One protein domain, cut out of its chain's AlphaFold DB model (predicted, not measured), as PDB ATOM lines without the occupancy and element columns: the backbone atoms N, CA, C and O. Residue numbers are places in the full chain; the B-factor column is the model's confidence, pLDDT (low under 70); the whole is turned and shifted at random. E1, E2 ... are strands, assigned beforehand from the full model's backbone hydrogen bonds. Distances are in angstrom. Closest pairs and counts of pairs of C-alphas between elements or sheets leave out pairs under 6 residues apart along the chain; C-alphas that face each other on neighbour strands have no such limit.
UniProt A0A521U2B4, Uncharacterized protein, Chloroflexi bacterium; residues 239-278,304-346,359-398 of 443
ATOM      1  N   VAL A 239      25.787  11.374 -25.494       94.94
ATOM      2  CA  VAL A 239      25.243  11.146 -24.155       94.94
ATOM      3  C   VAL A 239      26.261  10.333 -23.384       94.94
ATOM      4  O   VAL A 239      26.632   9.266 -23.861       94.94
ATOM      5  N   GLY A 240      26.718  10.824 -22.238       95.25
ATOM      6  CA  GLY A 240      27.514  10.077 -21.271       95.25
ATOM      7  C   GLY A 240      26.652   9.517 -20.142       95.25
ATOM      8  O   GLY A 240      25.476   9.860 -20.017       95.25
ATOM      9  N   TYR A 241      27.243   8.651 -19.321       95.81
ATOM     10  CA  TYR A 241      26.603   8.134 -18.111       95.81
ATOM     11  C   TYR A 241      27.519   8.286 -16.910       95.81
ATOM     12  O   TYR A 241      28.683   7.879 -16.960       95.81
ATOM     13  N   GLU A 242      26.979   8.827 -15.828       94.88
ATOM     14  CA  GLU A 242      27.539   8.640 -14.500       94.88
ATOM     15  C   GLU A 242      27.009   7.308 -13.969       94.88
ATOM     16  O   GLU A 242      25.807   7.029 -14.000       94.88
ATOM     17  N   VAL A 243      27.940   6.435 -13.605       94.94
ATOM     18  CA  VAL A 243      27.701   5.056 -13.204       94.94
ATOM     19  C   VAL A 243      27.966   4.982 -11.716       94.94
ATOM     20  O   VAL A 243      29.110   5.078 -11.283       94.94
ATOM     21  N   VAL A 244      26.908   4.798 -10.937       94.00
ATOM     22  CA  VAL A 244      26.975   4.693  -9.480       94.00
ATOM     23  C   VAL A 244      26.777   3.224  -9.103       94.00
ATOM     24  O   VAL A 244      25.654   2.717  -9.170       94.00
ATOM     25  N   PRO A 245      27.831   2.476  -8.737       90.75
ATOM     26  CA  PRO A 245      27.667   1.095  -8.299       90.75
ATOM     27  C   PRO A 245      26.992   1.056  -6.927       90.75
ATOM     28  O   PRO A 245      27.417   1.771  -6.020       90.75
ATOM     29  N   GLN A 246      26.015   0.163  -6.717       87.00
ATOM     30  CA  GLN A 246      25.340   0.047  -5.411       87.00
ATOM     31  C   GLN A 246      26.338  -0.202  -4.263       87.00
ATOM     32  O   GLN A 246      26.182   0.332  -3.171       87.00
ATOM     33  N   ALA A 247      27.393  -0.980  -4.520       82.12
ATOM     34  CA  ALA A 247      28.421  -1.299  -3.529       82.12
ATOM     35  C   ALA A 247      29.396  -0.141  -3.229       82.12
ATOM     36  O   ALA A 247      30.129  -0.206  -2.243       82.12
ATOM     37  N   LYS A 248      29.456   0.888  -4.086       84.19
ATOM     38  CA  LYS A 248      30.427   1.995  -4.015       84.19
ATOM     39  C   LYS A 248      29.775   3.324  -4.399       84.19
ATOM     40  O   LYS A 248      30.283   4.048  -5.246       84.19
ATOM     41  N   TRP A 249      28.641   3.638  -3.777       81.62
ATOM     42  CA  TRP A 249      27.834   4.789  -4.188       81.62
ATOM     43  C   TRP A 249      28.578   6.136  -4.081       81.62
ATOM     44  O   TRP A 249      28.314   7.043  -4.859       81.62
ATOM     45  N   THR A 250      29.553   6.249  -3.170       82.50
ATOM     46  CA  THR A 250      30.379   7.454  -2.972       82.50
ATOM     47  C   THR A 250      31.484   7.646  -4.012       82.50
ATOM     48  O   THR A 250      32.145   8.682  -4.006       82.50
ATOM     49  N   TYR A 251      31.709   6.665  -4.890       85.38
ATOM     50  CA  TYR A 251      32.715   6.716  -5.952       85.38
ATOM     51  C   TYR A 251      32.061   6.426  -7.307       85.38
ATOM     52  O   TYR A 251      32.224   5.327  -7.845       85.38
ATOM     53  N   PRO A 252      31.299   7.388  -7.854       89.25
ATOM     54  CA  PRO A 252      30.744   7.258  -9.188       89.25
ATOM     55  C   PRO A 252      31.849   7.239 -10.252       89.25
ATOM     56  O   PRO A 252      32.850   7.956 -10.168       89.25
ATOM     57  N   GLU A 253      31.649   6.426 -11.283       92.00
ATOM     58  CA  GLU A 253      32.516   6.344 -12.457       92.00
ATOM     59  C   GLU A 253      31.844   7.015 -13.660       92.00
ATOM     60  O   GLU A 253      30.621   7.099 -13.742       92.00
ATOM     61  N   ARG A 254      32.627   7.496 -14.631       92.56
ATOM     62  CA  ARG A 254      32.087   8.198 -15.808       92.56
ATOM     63  C   ARG A 254      32.338   7.428 -17.095       92.56
ATOM     64  O   ARG A 254      33.476   7.120 -17.443       92.56
ATOM     65  N   SER A 255      31.269   7.209 -17.854       94.31
ATOM     66  CA  SER A 255      31.289   6.664 -19.212       94.31
ATOM     67  C   SER A 255      30.936   7.757 -20.227       94.31
ATOM     68  O   SER A 255      29.849   7.775 -20.812       94.31
ATOM     69  N   SER A 256      31.850   8.715 -20.401       91.81
ATOM     70  CA  SER A 256      31.603   9.916 -21.214       91.81
ATOM     71  C   SER A 256      31.706   9.679 -22.725       91.81
ATOM     72  O   SER A 256      30.951  10.288 -23.475       91.81
ATOM     73  N   ASP A 257      32.594   8.789 -23.183       91.44
ATOM     74  CA  ASP A 257      32.734   8.483 -24.614       91.44
ATOM     75  C   ASP A 257      31.613   7.528 -25.072       91.44
ATOM     76  O   ASP A 257      31.424   6.476 -24.449       91.44
ATOM     77  N   PRO A 258      30.889   7.837 -26.167       88.44
ATOM     78  CA  PRO A 258      29.907   6.948 -26.785       88.44
ATOM     79  C   PRO A 258      30.374   5.518 -27.081       88.44
ATOM     80  O   PRO A 258      29.553   4.607 -27.139       88.44
ATOM     81  N   SER A 259      31.676   5.315 -27.273       89.38
ATOM     82  CA  SER A 259      32.286   4.009 -27.542       89.38
ATOM     83  C   SER A 259      32.649   3.209 -26.285       89.38
ATOM     84  O   SER A 259      33.017   2.037 -26.393       89.38
ATOM     85  N   ASN A 260      32.532   3.801 -25.093       93.06
ATOM     86  CA  ASN A 260      32.884   3.122 -23.852       93.06
ATOM     87  C   ASN A 260      31.939   1.953 -23.552       93.06
ATOM     88  O   ASN A 260      30.721   2.023 -23.722       93.06
ATOM     89  N   THR A 261      32.516   0.885 -23.009       94.19
ATOM     90  CA  THR A 261      31.773  -0.203 -22.364       94.19
ATOM     91  C   THR A 261      31.767   0.039 -20.860       94.19
ATOM     92  O   THR A 261      32.806   0.352 -20.281       94.19
ATOM     93  N   ILE A 262      30.604  -0.095 -20.226       94.88
ATOM     94  CA  ILE A 262      30.458  -0.022 -18.770       94.88
ATOM     95  C   ILE A 262      30.759  -1.411 -18.207       94.88
ATOM     96  O   ILE A 262      30.100  -2.386 -18.570       94.88
ATOM     97  N   TYR A 263      31.744  -1.506 -17.321       92.38
ATOM     98  CA  TYR A 263      32.115  -2.762 -16.676       92.38
ATOM     99  C   TYR A 263      31.541  -2.835 -15.266       92.38
ATOM    100  O   TYR A 263      31.555  -1.858 -14.527       92.38
ATOM    101  N   THR A 264      31.023  -4.002 -14.895       91.69
ATOM    102  CA  THR A 264      30.341  -4.206 -13.611       91.69
ATOM    103  C   THR A 264      30.598  -5.608 -13.060       91.69
ATOM    104  O   THR A 264      31.029  -6.513 -13.783       91.69
ATOM    105  N   ALA A 265      30.331  -5.793 -11.767       88.56
ATOM    106  CA  ALA A 265      30.311  -7.111 -11.153       88.56
ATOM    107  C   ALA A 265      29.101  -7.925 -11.665       88.56
ATOM    108  O   ALA A 265      28.021  -7.358 -11.870       88.56
ATOM    109  N   PRO A 266      29.236  -9.252 -11.843       89.69
ATOM    110  CA  PRO A 266      28.123 -10.096 -12.263       89.69
ATOM    111  C   PRO A 266      26.961 -10.011 -11.279       89.69
ATOM    112  O   PRO A 266      27.177 -10.068 -10.068       89.69
ATOM    113  N   SER A 267      25.737  -9.891 -11.799       88.12
ATOM    114  CA  SER A 267      24.508  -9.810 -10.990       88.12
ATOM    115  C   SER A 267      24.479  -8.671  -9.953       88.12
ATOM    116  O   SER A 267      23.639  -8.676  -9.057       88.12
ATOM    117  N   GLY A 268      25.380  -7.689 -10.060       89.38
ATOM    118  CA  GLY A 268      25.345  -6.470  -9.258       89.38
ATOM    119  C   GLY A 268      24.316  -5.465  -9.776       89.38
ATOM    120  O   GLY A 268      23.786  -5.598 -10.877       89.38
ATOM    121  N   VAL A 269      24.073  -4.409  -9.009       92.88
ATOM    122  CA  VAL A 269      23.206  -3.297  -9.416       92.88
ATOM    123  C   VAL A 269      24.058  -2.054  -9.627       92.88
ATOM    124  O   VAL A 269      24.904  -1.717  -8.791       92.88
ATOM    125  N   ILE A 270      23.809  -1.366 -10.736       94.56
ATOM    126  CA  ILE A 270      24.363  -0.043 -11.013       94.56
ATOM    127  C   ILE A 270      23.222   0.939 -11.247       94.56
ATOM    128  O   ILE A 270      22.171   0.580 -11.779       94.56
ATOM    129  N   TYR A 271      23.438   2.185 -10.861       95.56
ATOM    130  CA  TYR A 271      22.533   3.283 -11.150       95.56
ATOM    131  C   TYR A 271      23.166   4.157 -12.224       95.56
ATOM    132  O   TYR A 271      24.328   4.541 -12.111       95.56
ATOM    133  N   LEU A 272      22.415   4.424 -13.288       95.94
ATOM    134  CA  LEU A 272      22.879   5.220 -14.419       95.94
ATOM    135  C   LEU A 272      22.202   6.586 -14.413       95.94
ATOM    136  O   LEU A 272      20.971   6.662 -14.424       95.94
ATOM    137  N   GLN A 273      23.004   7.646 -14.460       95.00
ATOM    138  CA  GLN A 273      22.536   9.020 -14.633       95.00
ATOM    139  C   GLN A 273      23.041   9.539 -15.984       95.00
ATOM    140  O   GLN A 273      24.250   9.721 -16.155       95.00
ATOM    141  N   PRO A 274      22.161   9.692 -16.988       95.38
ATOM    142  CA  PRO A 274      22.577  10.174 -18.293       95.38
ATOM    143  C   PRO A 274      22.874  11.674 -18.260       95.38
ATOM    144  O   PRO A 274      22.190  12.447 -17.588       95.38
ATOM    145  N   PHE A 275      23.855  12.089 -19.053       93.31
ATOM    146  CA  PHE A 275      24.212  13.492 -19.215       93.31
ATOM    147  C   PHE A 275      24.636  13.823 -20.646       93.31
ATOM    148  O   PHE A 275      25.117  12.960 -21.383       93.31
ATOM    149  N   HIS A 276      24.493  15.084 -21.043       92.56
ATOM    150  CA  HIS A 276      25.054  15.596 -22.286       92.56
ATOM    151  C   HIS A 276      26.578  15.674 -22.176       92.56
ATOM    152  O   HIS A 276      27.120  16.288 -21.254       92.56
ATOM    153  N   ALA A 277      27.271  15.038 -23.119       93.31
ATOM    154  CA  ALA A 277      28.724  15.000 -23.185       93.31
ATOM    155  C   ALA A 277      29.211  15.632 -24.490       93.31
ATOM    156  O   ALA A 277      28.665  15.362 -25.563       93.31
ATOM    157  N   VAL A 278      30.267  16.435 -24.414       94.00
ATOM    158  CA  VAL A 278      30.883  17.071 -25.588       94.00
ATOM    159  C   VAL A 278      32.391  16.857 -25.581       94.00
ATOM    160  O   VAL A 278      33.011  16.817 -24.523       94.00
ATOM    161  N   VAL A 304      33.720  16.366 -21.849       93.00
ATOM    162  CA  VAL A 304      33.198  17.243 -20.803       93.00
ATOM    163  C   VAL A 304      31.738  16.891 -20.543       93.00
ATOM    164  O   VAL A 304      30.946  16.783 -21.478       93.00
ATOM    165  N   HIS A 305      31.398  16.693 -19.270       91.56
ATOM    166  CA  HIS A 305      30.023  16.526 -18.795       91.56
ATOM    167  C   HIS A 305      29.389  17.915 -18.707       91.56
ATOM    168  O   HIS A 305      29.838  18.697 -17.888       91.56
ATOM    169  N   VAL A 306      28.395  18.211 -19.549       88.12
ATOM    170  CA  VAL A 306      27.776  19.543 -19.698       88.12
ATOM    171  C   VAL A 306      26.565  19.729 -18.790       88.12
ATOM    172  O   VAL A 306      26.514  20.673 -18.008       88.12
ATOM    173  N   SER A 307      25.587  18.832 -18.889       87.50
ATOM    174  CA  SER A 307      24.334  18.937 -18.142       87.50
ATOM    175  C   SER A 307      23.650  17.576 -18.009       87.50
ATOM    176  O   SER A 307      23.811  16.725 -18.893       87.50
ATOM    177  N   PRO A 308      22.878  17.349 -16.933       89.06
ATOM    178  CA  PRO A 308      22.076  16.139 -16.800       89.06
ATOM    179  C   PRO A 308      21.012  16.070 -17.902       89.06
ATOM    180  O   PRO A 308      20.501  17.092 -18.362       89.06
ATOM    181  N   ILE A 309      20.662  14.853 -18.319       90.12
ATOM    182  CA  ILE A 309      19.515  14.629 -19.204       90.12
ATOM    183  C   ILE A 309      18.321  14.265 -18.338       90.12
ATOM    184  O   ILE A 309      18.238  13.164 -17.789       90.12
ATOM    185  N   GLU A 310      17.390  15.205 -18.232       85.50
ATOM    186  CA  GLU A 310      16.139  15.010 -17.516       85.50
ATOM    187  C   GLU A 310      15.065  14.406 -18.427       85.50
ATOM    188  O   GLU A 310      14.912  14.766 -19.596       85.50
ATOM    189  N   GLY A 311      14.283  13.484 -17.866       81.69
ATOM    190  CA  GLY A 311      13.225  12.793 -18.595       81.69
ATOM    191  C   GLY A 311      13.722  11.687 -19.534       81.69
ATOM    192  O   GLY A 311      14.902  11.351 -19.611       81.69
ATOM    193  N   GLY A 312      12.771  11.055 -20.224       88.81
ATOM    194  CA  GLY A 312      13.020   9.878 -21.057       88.81
ATOM    195  C   GLY A 312      12.940   8.554 -20.294       88.81
ATOM    196  O   GLY A 312      12.485   8.467 -19.151       88.81
ATOM    197  N   SER A 313      13.307   7.471 -20.967       94.81
ATOM    198  CA  SER A 313      13.348   6.126 -20.385       94.81
ATOM    199  C   SER A 313      14.572   5.375 -20.890       94.81
ATOM    200  O   SER A 313      15.048   5.627 -21.993       94.81
ATOM    201  N   LEU A 314      15.102   4.450 -20.098       96.50
ATOM    202  CA  LEU A 314      16.256   3.647 -20.483       96.50
ATOM    203  C   LEU A 314      15.780   2.282 -20.974       96.50
ATOM    204  O   LEU A 314      15.180   1.521 -20.220       96.50
ATOM    205  N   ARG A 315      16.057   1.947 -22.232       96.19
ATOM    206  CA  ARG A 315      15.825   0.606 -22.764       96.19
ATOM    207  C   ARG A 315      17.024  -0.275 -22.442       96.19
ATOM    208  O   ARG A 315      18.139   0.052 -22.842       96.19
ATOM    209  N   VAL A 316      16.790  -1.384 -21.752       93.88
ATOM    210  CA  VAL A 316      17.805  -2.366 -21.348       93.88
ATOM    211  C   VAL A 316      17.396  -3.712 -21.931       93.88
ATOM    212  O   VAL A 316      16.435  -4.334 -21.482       93.88
ATOM    213  N   GLY A 317      18.071  -4.145 -22.998       86.38
ATOM    214  CA  GLY A 317      17.593  -5.282 -23.791       86.38
ATOM    215  C   GLY A 317      16.168  -5.044 -24.318       86.38
ATOM    216  O   GLY A 317      15.957  -4.157 -25.143       86.38
ATOM    217  N   GLY A 318      15.202  -5.842 -23.848       83.69
ATOM    218  CA  GLY A 318      13.776  -5.711 -24.186       83.69
ATOM    219  C   GLY A 318      12.935  -4.918 -23.178       83.69
ATOM    220  O   GLY A 318      11.773  -4.632 -23.459       83.69
ATOM    221  N   GLU A 319      13.493  -4.557 -22.022       92.06
ATOM    222  CA  GLU A 319      12.779  -3.851 -20.955       92.06
ATOM    223  C   GLU A 319      12.969  -2.334 -21.069       92.06
ATOM    224  O   GLU A 319      13.980  -1.853 -21.583       92.06
ATOM    225  N   THR A 320      11.986  -1.564 -20.603       94.06
ATOM    226  CA  THR A 320      12.061  -0.099 -20.529       94.06
ATOM    227  C   THR A 320      11.950   0.342 -19.076       94.06
ATOM    228  O   THR A 320      10.930   0.119 -18.430       94.06
ATOM    229  N   LEU A 321      12.998   0.994 -18.584       94.94
ATOM    230  CA  LEU A 321      13.138   1.466 -17.215       94.94
ATOM    231  C   LEU A 321      12.871   2.969 -17.140       94.94
ATOM    232  O   LEU A 321      13.256   3.730 -18.031       94.94
ATOM    233  N   ARG A 322      12.254   3.407 -16.044       93.69
ATOM    234  CA  ARG A 322      12.096   4.828 -15.710       93.69
ATOM    235  C   ARG A 322      13.092   5.219 -14.629       93.69
ATOM    236  O   ARG A 322      13.443   4.390 -13.792       93.69
ATOM    237  N   ALA A 323      13.534   6.472 -14.661       93.19
ATOM    238  CA  ALA A 323      14.323   7.022 -13.573       93.19
ATOM    239  C   ALA A 323      13.461   7.087 -12.304       93.19
ATOM    240  O   ALA A 323      12.257   7.346 -12.383       93.19
ATOM    241  N   ALA A 324      14.077   6.838 -11.154       91.94
ATOM    242  CA  ALA A 324      13.427   6.927  -9.854       91.94
ATOM    243  C   ALA A 324      14.311   7.684  -8.858       91.94
ATOM    244  O   ALA A 324      15.524   7.785  -9.044       91.94
ATOM    245  N   GLU A 325      13.673   8.211  -7.816       91.75
ATOM    246  CA  GLU A 325      14.323   8.845  -6.669       91.75
ATOM    247  C   GLU A 325      14.768   7.765  -5.671       91.75
ATOM    248  O   GLU A 325      14.002   6.854  -5.336       91.75
ATOM    249  N   TYR A 326      16.001   7.868  -5.184       89.94
ATOM    250  CA  TYR A 326      16.611   6.960  -4.220       89.94
ATOM    251  C   TYR A 326      17.185   7.730  -3.029       89.94
ATOM    252  O   TYR A 326      17.598   8.885  -3.154       89.94
ATOM    253  N   VAL A 327      17.234   7.045  -1.887       89.12
ATOM    254  CA  VAL A 327      17.873   7.487  -0.643       89.12
ATOM    255  C   VAL A 327      18.928   6.459  -0.257       89.12
ATOM    256  O   VAL A 327      18.754   5.253  -0.472       89.12
ATOM    257  N   VAL A 328      20.029   6.930   0.305       87.31
ATOM    258  CA  VAL A 328      21.101   6.112   0.849       87.31
ATOM    259  C   VAL A 328      20.893   5.960   2.350       87.31
ATOM    260  O   VAL A 328      20.987   6.910   3.120       87.31
ATOM    261  N   GLU A 329      20.670   4.728   2.790       86.38
ATOM    262  CA  GLU A 329      20.557   4.393   4.207       86.38
ATOM    263  C   GLU A 329      21.838   3.702   4.688       86.38
ATOM    264  O   GLU A 329      22.368   2.805   4.026       86.38
ATOM    265  N   GLN A 330      22.354   4.108   5.850       82.12
ATOM    266  CA  GLN A 330      23.469   3.412   6.490       82.12
ATOM    267  C   GLN A 330      22.974   2.083   7.073       82.12
ATOM    268  O   GLN A 330      21.967   2.038   7.780       82.12
ATOM    269  N   LEU A 331      23.691   0.994   6.795       80.38
ATOM    270  CA  LEU A 331      23.365  -0.312   7.356       80.38
ATOM    271  C   LEU A 331      23.591  -0.291   8.879       80.38
ATOM    272  O   LEU A 331      24.669   0.111   9.325       80.38
ATOM    273  N   PRO A 332      22.615  -0.730   9.692       72.62
ATOM    274  CA  PRO A 332      22.787  -0.794  11.137       72.62
ATOM    275  C   PRO A 332      23.770  -1.912  11.509       72.62
ATOM    276  O   PRO A 332      23.610  -3.057  11.087       72.62
ATOM    277  N   GLY A 333      24.772  -1.604  12.337       72.88
ATOM    278  CA  GLY A 333      25.697  -2.599  12.886       72.88
ATOM    279  C   GLY A 333      27.134  -2.106  13.039       72.88
ATOM    280  O   GLY A 333      27.450  -0.951  12.783       72.88
ATOM    281  N   ALA A 334      28.017  -3.011  13.471       68.00
ATOM    282  CA  ALA A 334      29.446  -2.731  13.650       68.00
ATOM    283  C   ALA A 334      30.225  -2.626  12.321       68.00
ATOM    284  O   ALA A 334      31.369  -2.177  12.315       68.00
ATOM    285  N   ALA A 335      29.627  -3.050  11.204       64.88
ATOM    286  CA  ALA A 335      30.211  -2.931   9.875       64.88
ATOM    287  C   ALA A 335      29.733  -1.634   9.207       64.88
ATOM    288  O   ALA A 335      28.532  -1.398   9.097       64.88
ATOM    289  N   LEU A 336      30.669  -0.807   8.734       68.38
ATOM    290  CA  LEU A 336      30.352   0.364   7.917       68.38
ATOM    291  C   LEU A 336      29.825  -0.108   6.553       68.38
ATOM    292  O   LEU A 336      30.536  -0.794   5.819       68.38
ATOM    293  N   GLY A 337      28.588   0.249   6.211       70.94
ATOM    294  CA  GLY A 337      27.982  -0.093   4.926       70.94
ATOM    295  C   GLY A 337      26.740   0.744   4.634       70.94
ATOM    296  O   GLY A 337      26.207   1.401   5.527       70.94
ATOM    297  N   TYR A 338      26.290   0.721   3.382       81.62
ATOM    298  CA  TYR A 338      25.150   1.504   2.905       81.62
ATOM    299  C   TYR A 338      24.248   0.660   2.006       81.62
ATOM    300  O   TYR A 338      24.702  -0.304   1.386       81.62
ATOM    301  N   SER A 339      22.983   1.052   1.910       83.38
ATOM    302  CA  SER A 339      22.014   0.514   0.964       83.38
ATOM    303  C   SER A 339      21.319   1.660   0.239       83.38
ATOM    304  O   SER A 339      20.864   2.608   0.869       83.38
ATOM    305  N   VAL A 340      21.230   1.562  -1.084       86.62
ATOM    306  CA  VAL A 340      20.486   2.516  -1.911       86.62
ATOM    307  C   VAL A 340      19.069   1.975  -2.081       86.62
ATOM    308  O   VAL A 340      18.863   0.950  -2.739       86.62
ATOM    309  N   VAL A 341      18.091   2.638  -1.470       87.94
ATOM    310  CA  VAL A 341      16.685   2.213  -1.461       87.94
ATOM    311  C   VAL A 341      15.813   3.208  -2.226       87.94
ATOM    312  O   VAL A 341      16.100   4.405  -2.212       87.94
ATOM    313  N   PRO A 342      14.757   2.758  -2.931       88.38
ATOM    314  CA  PRO A 342      13.801   3.676  -3.547       88.38
ATOM    315  C   PRO A 342      13.184   4.600  -2.493       88.38
ATOM    316  O   PRO A 342      12.798   4.129  -1.418       88.38
ATOM    317  N   LEU A 343      13.050   5.892  -2.803       83.06
ATOM    318  CA  LEU A 343      12.371   6.828  -1.912       83.06
ATOM    319  C   LEU A 343      10.888   6.444  -1.807       83.06
ATOM    320  O   LEU A 343      10.116   6.585  -2.755       83.06
ATOM    321  N   GLN A 344      10.481   5.979  -0.629       78.38
ATOM    322  CA  GLN A 344       9.076   5.778  -0.286       78.38
ATOM    323  C   GLN A 344       8.581   7.010   0.467       78.38
ATOM    324  O   GLN A 344       8.879   7.161   1.651       78.38
ATOM    325  N   ARG A 345       7.836   7.885  -0.221       69.31
ATOM    326  CA  ARG A 345       7.192   9.040   0.418       69.31
ATOM    327  C   ARG A 345       6.045   8.552   1.289       69.31
ATOM    328  O   ARG A 345       5.147   7.866   0.785       69.31
ATOM    329  N   ARG A 346       6.056   8.890   2.577       68.31
ATOM    330  CA  ARG A 346       4.895   8.598   3.426       68.31
ATOM    331  C   ARG A 346       3.812   9.671   3.247       68.31
ATOM    332  O   ARG A 346       4.145  10.816   2.955       68.31
ATOM    333  N   SER A 359      15.617  13.936   2.146       69.50
ATOM    334  CA  SER A 359      16.236  14.429   0.916       69.50
ATOM    335  C   SER A 359      16.432  13.292  -0.085       69.50
ATOM    336  O   SER A 359      16.751  12.166   0.292       69.50
ATOM    337  N   VAL A 360      16.240  13.589  -1.369       82.75
ATOM    338  CA  VAL A 360      16.612  12.677  -2.454       82.75
ATOM    339  C   VAL A 360      18.131  12.693  -2.583       82.75
ATOM    340  O   VAL A 360      18.704  13.755  -2.815       82.75
ATOM    341  N   ASP A 361      18.770  11.530  -2.473       84.00
ATOM    342  CA  ASP A 361      20.226  11.419  -2.623       84.00
ATOM    343  C   ASP A 361      20.630  11.148  -4.077       84.00
ATOM    344  O   ASP A 361      21.716  11.527  -4.512       84.00
ATOM    345  N   LEU A 362      19.764  10.476  -4.841       87.31
ATOM    346  CA  LEU A 362      20.063  10.053  -6.207       87.31
ATOM    347  C   LEU A 362      18.791   9.968  -7.059       87.31
ATOM    348  O   LEU A 362      17.807   9.355  -6.655       87.31
ATOM    349  N   VAL A 363      18.837  10.498  -8.284       90.19
ATOM    350  CA  VAL A 363      17.827  10.248  -9.328       90.19
ATOM    351  C   VAL A 363      18.501   9.526 -10.484       90.19
ATOM    352  O   VAL A 363      19.396  10.087 -11.115       90.19
ATOM    353  N   ALA A 364      18.117   8.275 -10.742       94.31
ATOM    354  CA  ALA A 364      18.836   7.423 -11.691       94.31
ATOM    355  C   ALA A 364      17.986   6.277 -12.257       94.31
ATOM    356  O   ALA A 364      16.918   5.948 -11.738       94.31
ATOM    357  N   PHE A 365      18.494   5.619 -13.301       96.00
ATOM    358  CA  PHE A 365      17.978   4.337 -13.780       96.00
ATOM    359  C   PHE A 365      18.685   3.191 -13.055       96.00
ATOM    360  O   PHE A 365      19.893   3.014 -13.218       96.00
ATOM    361  N   ARG A 366      17.949   2.389 -12.280       95.56
ATOM    362  CA  ARG A 366      18.489   1.172 -11.657       95.56
ATOM    363  C   ARG A 366      18.589   0.053 -12.688       95.56
ATOM    364  O   ARG A 366      17.566  -0.454 -13.135       95.56
ATOM    365  N   VAL A 367      19.807  -0.363 -13.011       95.12
ATOM    366  CA  VAL A 367      20.088  -1.427 -13.978       95.12
ATOM    367  C   VAL A 367      20.715  -2.623 -13.274       95.12
ATOM    368  O   VAL A 367      21.708  -2.497 -12.553       95.12
ATOM    369  N   GLU A 368      20.141  -3.801 -13.502       94.00
ATOM    370  CA  GLU A 368      20.722  -5.061 -13.047       94.00
ATOM    371  C   GLU A 368      21.783  -5.537 -14.036       94.00
ATOM    372  O   GLU A 368      21.582  -5.575 -15.253       94.00
ATOM    373  N   SER A 369      22.948  -5.879 -13.499       91.06
ATOM    374  CA  SER A 369      24.083  -6.340 -14.284       91.06
ATOM    375  C   SER A 369      23.831  -7.763 -14.777       91.06
ATOM    376  O   SER A 369      23.316  -8.594 -14.022       91.06
ATOM    377  N   PRO A 370      24.239  -8.092 -16.012       89.56
ATOM    378  CA  PRO A 370      24.062  -9.434 -16.541       89.56
ATOM    379  C   PRO A 370      24.823 -10.481 -15.694       89.56
ATOM    380  O   PRO A 370      25.847 -10.165 -15.078       89.56
ATOM    381  N   PRO A 371      24.344 -11.737 -15.628       87.19
ATOM    382  CA  PRO A 371      25.024 -12.794 -14.886       87.19
ATOM    383  C   PRO A 371      26.289 -13.282 -15.614       87.19
ATOM    384  O   PRO A 371      26.384 -13.259 -16.842       87.19
ATOM    385  N   GLY A 372      27.263 -13.793 -14.858       85.88
ATOM    386  CA  GLY A 372      28.490 -14.384 -15.408       85.88
ATOM    387  C   GLY A 372      29.327 -13.416 -16.259       85.88
ATOM    388  O   GLY A 372      29.665 -12.331 -15.802       85.88
ATOM    389  N   ARG A 373      29.697 -13.839 -17.481       85.62
ATOM    390  CA  ARG A 373      30.436 -13.043 -18.494       85.62
ATOM    391  C   ARG A 373      29.530 -12.519 -19.616       85.62
ATOM    392  O   ARG A 373      29.961 -12.412 -20.762       85.62
ATOM    393  N   ALA A 374      28.255 -12.281 -19.328       89.69
ATOM    394  CA  ALA A 374      27.329 -11.763 -20.326       89.69
ATOM    395  C   ALA A 374      27.411 -10.233 -20.440       89.69
ATOM    396  O   ALA A 374      27.969  -9.539 -19.584       89.69
ATOM    397  N   SER A 375      26.837  -9.711 -21.522       92.25
ATOM    398  CA  SER A 375      26.718  -8.278 -21.758       92.25
ATOM    399  C   SER A 375      25.324  -7.912 -22.243       92.25
ATOM    400  O   SER A 375      24.741  -8.659 -23.030       92.25
ATOM    401  N   THR A 376      24.844  -6.739 -21.849       94.25
ATOM    402  CA  THR A 376      23.543  -6.191 -22.249       94.25
ATOM    403  C   THR A 376      23.725  -4.790 -22.814       94.25
ATOM    404  O   THR A 376      24.520  -4.008 -22.299       94.25
ATOM    405  N   ALA A 377      22.990  -4.458 -23.874       93.94
ATOM    406  CA  ALA A 377      22.963  -3.104 -24.411       93.94
ATOM    407  C   ALA A 377      21.917  -2.248 -23.686       93.94
ATOM    408  O   ALA A 377      20.797  -2.707 -23.436       93.94
ATOM    409  N   VAL A 378      22.271  -0.994 -23.418       95.62
ATOM    410  CA  VAL A 378      21.372   0.035 -22.894       95.62
ATOM    411  C   VAL A 378      21.313   1.220 -23.842       95.62
ATOM    412  O   VAL A 378      22.304   1.527 -24.502       95.62
ATOM    413  N   ARG A 379      20.142   1.849 -23.957       95.88
ATOM    414  CA  ARG A 379      19.898   2.996 -24.846       95.88
ATOM    415  C   ARG A 379      18.890   3.929 -24.196       95.88
ATOM    416  O   ARG A 379      17.872   3.458 -23.691       95.88
ATOM    417  N   LEU A 380      19.140   5.230 -24.219       96.19
ATOM    418  CA  LEU A 380      18.169   6.211 -23.743       96.19
ATOM    419  C   LEU A 380      17.146   6.486 -24.851       96.19
ATOM    420  O   LEU A 380      17.517   6.618 -26.018       96.19
ATOM    421  N   VAL A 381      15.866   6.561 -24.498       95.44
ATOM    422  CA  VAL A 381      14.774   6.874 -25.425       95.44
ATOM    423  C   VAL A 381      13.987   8.097 -24.959       95.44
ATOM    424  O   VAL A 381      13.798   8.307 -23.758       95.44
ATOM    425  N   ASP A 382      13.536   8.902 -25.921       92.75
ATOM    426  CA  ASP A 382      12.683  10.068 -25.692       92.75
ATOM    427  C   ASP A 382      11.235   9.662 -25.347       92.75
ATOM    428  O   ASP A 382      10.875   8.481 -25.311       92.75
ATOM    429  N   SER A 383      10.372  10.650 -25.093       88.75
ATOM    430  CA  SER A 383       8.949  10.427 -24.799       88.75
ATOM    431  C   SER A 383       8.169   9.785 -25.954       88.75
ATOM    432  O   SER A 383       7.127   9.175 -25.717       88.75
ATOM    433  N   ALA A 384       8.675   9.876 -27.187       88.56
ATOM    434  CA  ALA A 384       8.128   9.208 -28.366       88.56
ATOM    435  C   ALA A 384       8.710   7.792 -28.569       88.56
ATOM    436  O   ALA A 384       8.393   7.127 -29.556       88.56
ATOM    437  N   GLY A 385       9.564   7.317 -27.654       88.56
ATOM    438  CA  GLY A 385      10.209   6.006 -27.718       88.56
ATOM    439  C   GLY A 385      11.351   5.908 -28.735       88.56
ATOM    440  O   GLY A 385      11.822   4.793 -29.004       88.56
ATOM    441  N   ARG A 386      11.799   7.040 -29.294       92.38
ATOM    442  CA  ARG A 386      12.927   7.119 -30.233       92.38
ATOM    443  C   ARG A 386      14.233   7.190 -29.461       92.38
ATOM    444  O   ARG A 386      14.322   7.849 -28.432       92.38
ATOM    445  N   GLU A 387      15.255   6.513 -29.964       93.44
ATOM    446  CA  GLU A 387      16.581   6.521 -29.349       93.44
ATOM    447  C   GLU A 387      17.209   7.917 -29.393       93.44
ATOM    448  O   GLU A 387      17.220   8.571 -30.438       93.44
ATOM    449  N   ILE A 388      17.770   8.344 -28.261       93.50
ATOM    450  CA  ILE A 388      18.572   9.561 -28.172       93.50
ATOM    451  C   ILE A 388      19.966   9.247 -28.743       93.50
ATOM    452  O   ILE A 388      20.641   8.346 -28.227       93.50
ATOM    453  N   PRO A 389      20.424   9.950 -29.797       91.75
ATOM    454  CA  PRO A 389      21.697   9.657 -30.449       91.75
ATOM    455  C   PRO A 389      22.890   9.672 -29.485       91.75
ATOM    456  O   PRO A 389      23.011  10.546 -28.630       91.75
ATOM    457  N   GLY A 390      23.793   8.699 -29.630       91.88
ATOM    458  CA  GLY A 390      25.000   8.592 -28.800       91.88
ATOM    459  C   GLY A 390      24.775   8.043 -27.386       91.88
ATOM    460  O   GLY A 390      25.741   7.950 -26.630       91.88
ATOM    461  N   SER A 391      23.544   7.653 -27.033       94.88
ATOM    462  CA  SER A 391      23.205   7.066 -25.725       94.88
ATOM    463  C   SER A 391      23.435   5.560 -25.623       94.88
ATOM    464  O   SER A 391      23.461   5.019 -24.524       94.88
ATOM    465  N   ALA A 392      23.632   4.856 -26.737       95.06
ATOM    466  CA  ALA A 392      23.878   3.422 -26.686       95.06
ATOM    467  C   ALA A 392      25.154   3.101 -25.886       95.06
ATOM    468  O   ALA A 392      26.211   3.688 -26.124       95.06
ATOM    469  N   ARG A 393      25.062   2.154 -24.948       95.12
ATOM    470  CA  ARG A 393      26.202   1.586 -24.213       95.12
ATOM    471  C   ARG A 393      26.067   0.084 -24.082       95.12
ATOM    472  O   ARG A 393      24.964  -0.449 -23.998       95.12
ATOM    473  N   GLN A 394      27.204  -0.594 -24.016       95.25
ATOM    474  CA  GLN A 394      27.264  -1.988 -23.602       95.25
ATOM    475  C   GLN A 394      27.628  -2.043 -22.119       95.25
ATOM    476  O   GLN A 394      28.585  -1.399 -21.693       95.25
ATOM    477  N   ILE A 395      26.867  -2.805 -21.341       94.44
ATOM    478  CA  ILE A 395      27.194  -3.166 -19.964       94.44
ATOM    479  C   ILE A 395      27.726  -4.590 -19.998       94.44
ATOM    480  O   ILE A 395      27.007  -5.496 -20.419       94.44
ATOM    481  N   SER A 396      28.962  -4.789 -19.558       93.88
ATOM    482  CA  SER A 396      29.624  -6.093 -19.543       93.88
ATOM    483  C   SER A 396      29.963  -6.503 -18.116       93.88
ATOM    484  O   SER A 396      30.654  -5.778 -17.398       93.88
ATOM    485  N   ALA A 397      29.498  -7.684 -17.713       92.00
ATOM    486  CA  ALA A 397      29.857  -8.258 -16.426       92.00
ATOM    487  C   ALA A 397      31.229  -8.939 -16.509       92.00
ATOM    488  O   ALA A 397      31.458  -9.815 -17.350       92.00
ATOM    489  N   ILE A 398      32.146  -8.547 -15.621       88.38
ATOM    490  CA  ILE A 398      33.459  -9.180 -15.485       88.38
ATOM    491  C   ILE A 398      33.476  -9.933 -14.152       88.38
ATOM    492  O   ILE A 398      33.525  -9.297 -13.098       88.38
TER     493      ILE A 398
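What this domain is: This is residues 239 to 278, 304 to 346 and 359 to 398 of the 443 residues of an uncharacterized protein of Chloroflexi bacterium (UniProt A0A521U2B4). Two strongly twisted sheets form a sandwich, partly face to face, with their strands crossed at 38 degrees; one is a branched sheet of E1, E2, E4, E5, E8, E9 and E10, the other is E3, E12, E11, E6 and E7 in that order. The long, bent E4 joins E1, E5 and E10, and the hairpin of E8 and E9 extends the branched sheet at one end. The printed part has 123 residues with twelve named strands, E1 to E12 along the chain, and no named helix: all strand. The branched sheet is antiparallel and the other mixed. The whole is compact, with a radius of gyration of the C-alphas of 14.5 A and spans of 46 by 36 by 30 A.

Where its parts are: In the branched sheet, E4 is residues 269 to 278, 27.1 A long, and bends by 54 degrees at residue 275. E1 is residues 239 to 245, 18.9 A, beginning at C-alpha 239 (25.243, 11.146, -24.155). E2 is residues 253 to 255, E5 304 to 308, E8 324 to 330 at 19.5 A, E9 338 to 342 and E10 362 to 368 at 16.6 A. In the other sheet, E3 is residues 261 to 264, E6 313 to 316, E7 319 to 321 and E11 375 to 381 at 19.6 A. E12, residues 393 to 397, ends at C-alpha 397 (29.857, -8.258, -16.426).

How they stand to each other: E1 lies on one side of E4, antiparallel at 152 degrees, with N 242 and O 273 2.9 A apart. E5 and E10 lie on the other side of E4, with N 276 to O 307 at 2.8 A and N 272 to O 365 at 2.9 A. E1 and E2 form a hairpin, with N 243 and O 253 2.8 A apart. E10 pairs with E8, N 326 to O 362 at 2.8 A, and E8 forms a hairpin with E9, N 327 to O 341 at 2.9 A. In the other sheet, E3 is parallel to E12 at 32 degrees, N 262 to O 394 at 2.8 A. The hairpin of E11 and E12 has N 376 and O 395 2.9 A apart. E6 is antiparallel to E11, N 315 to O 379 at 2.8 A, and forms a hairpin with E7, N 316 to O 319 at 2.9 A. Between the sheets, the closest C-alphas of E7 and E10 are those of Leu 321 and Phe 365, 6.6 A apart.

The domain as a whole: The C-alphas farthest apart, those of Ala 334 and Ala 384, are 48.6 A apart. Residues 279 to 303 and 347 to 358 are not printed; the C-alpha gaps are 5.3 A and 13.0 A. Of the links printed whole, E11 to E12 is long. Mean pLDDT of the printed part is 89.2; residues 334 to 336, 345 to 346 and 359 are under 70.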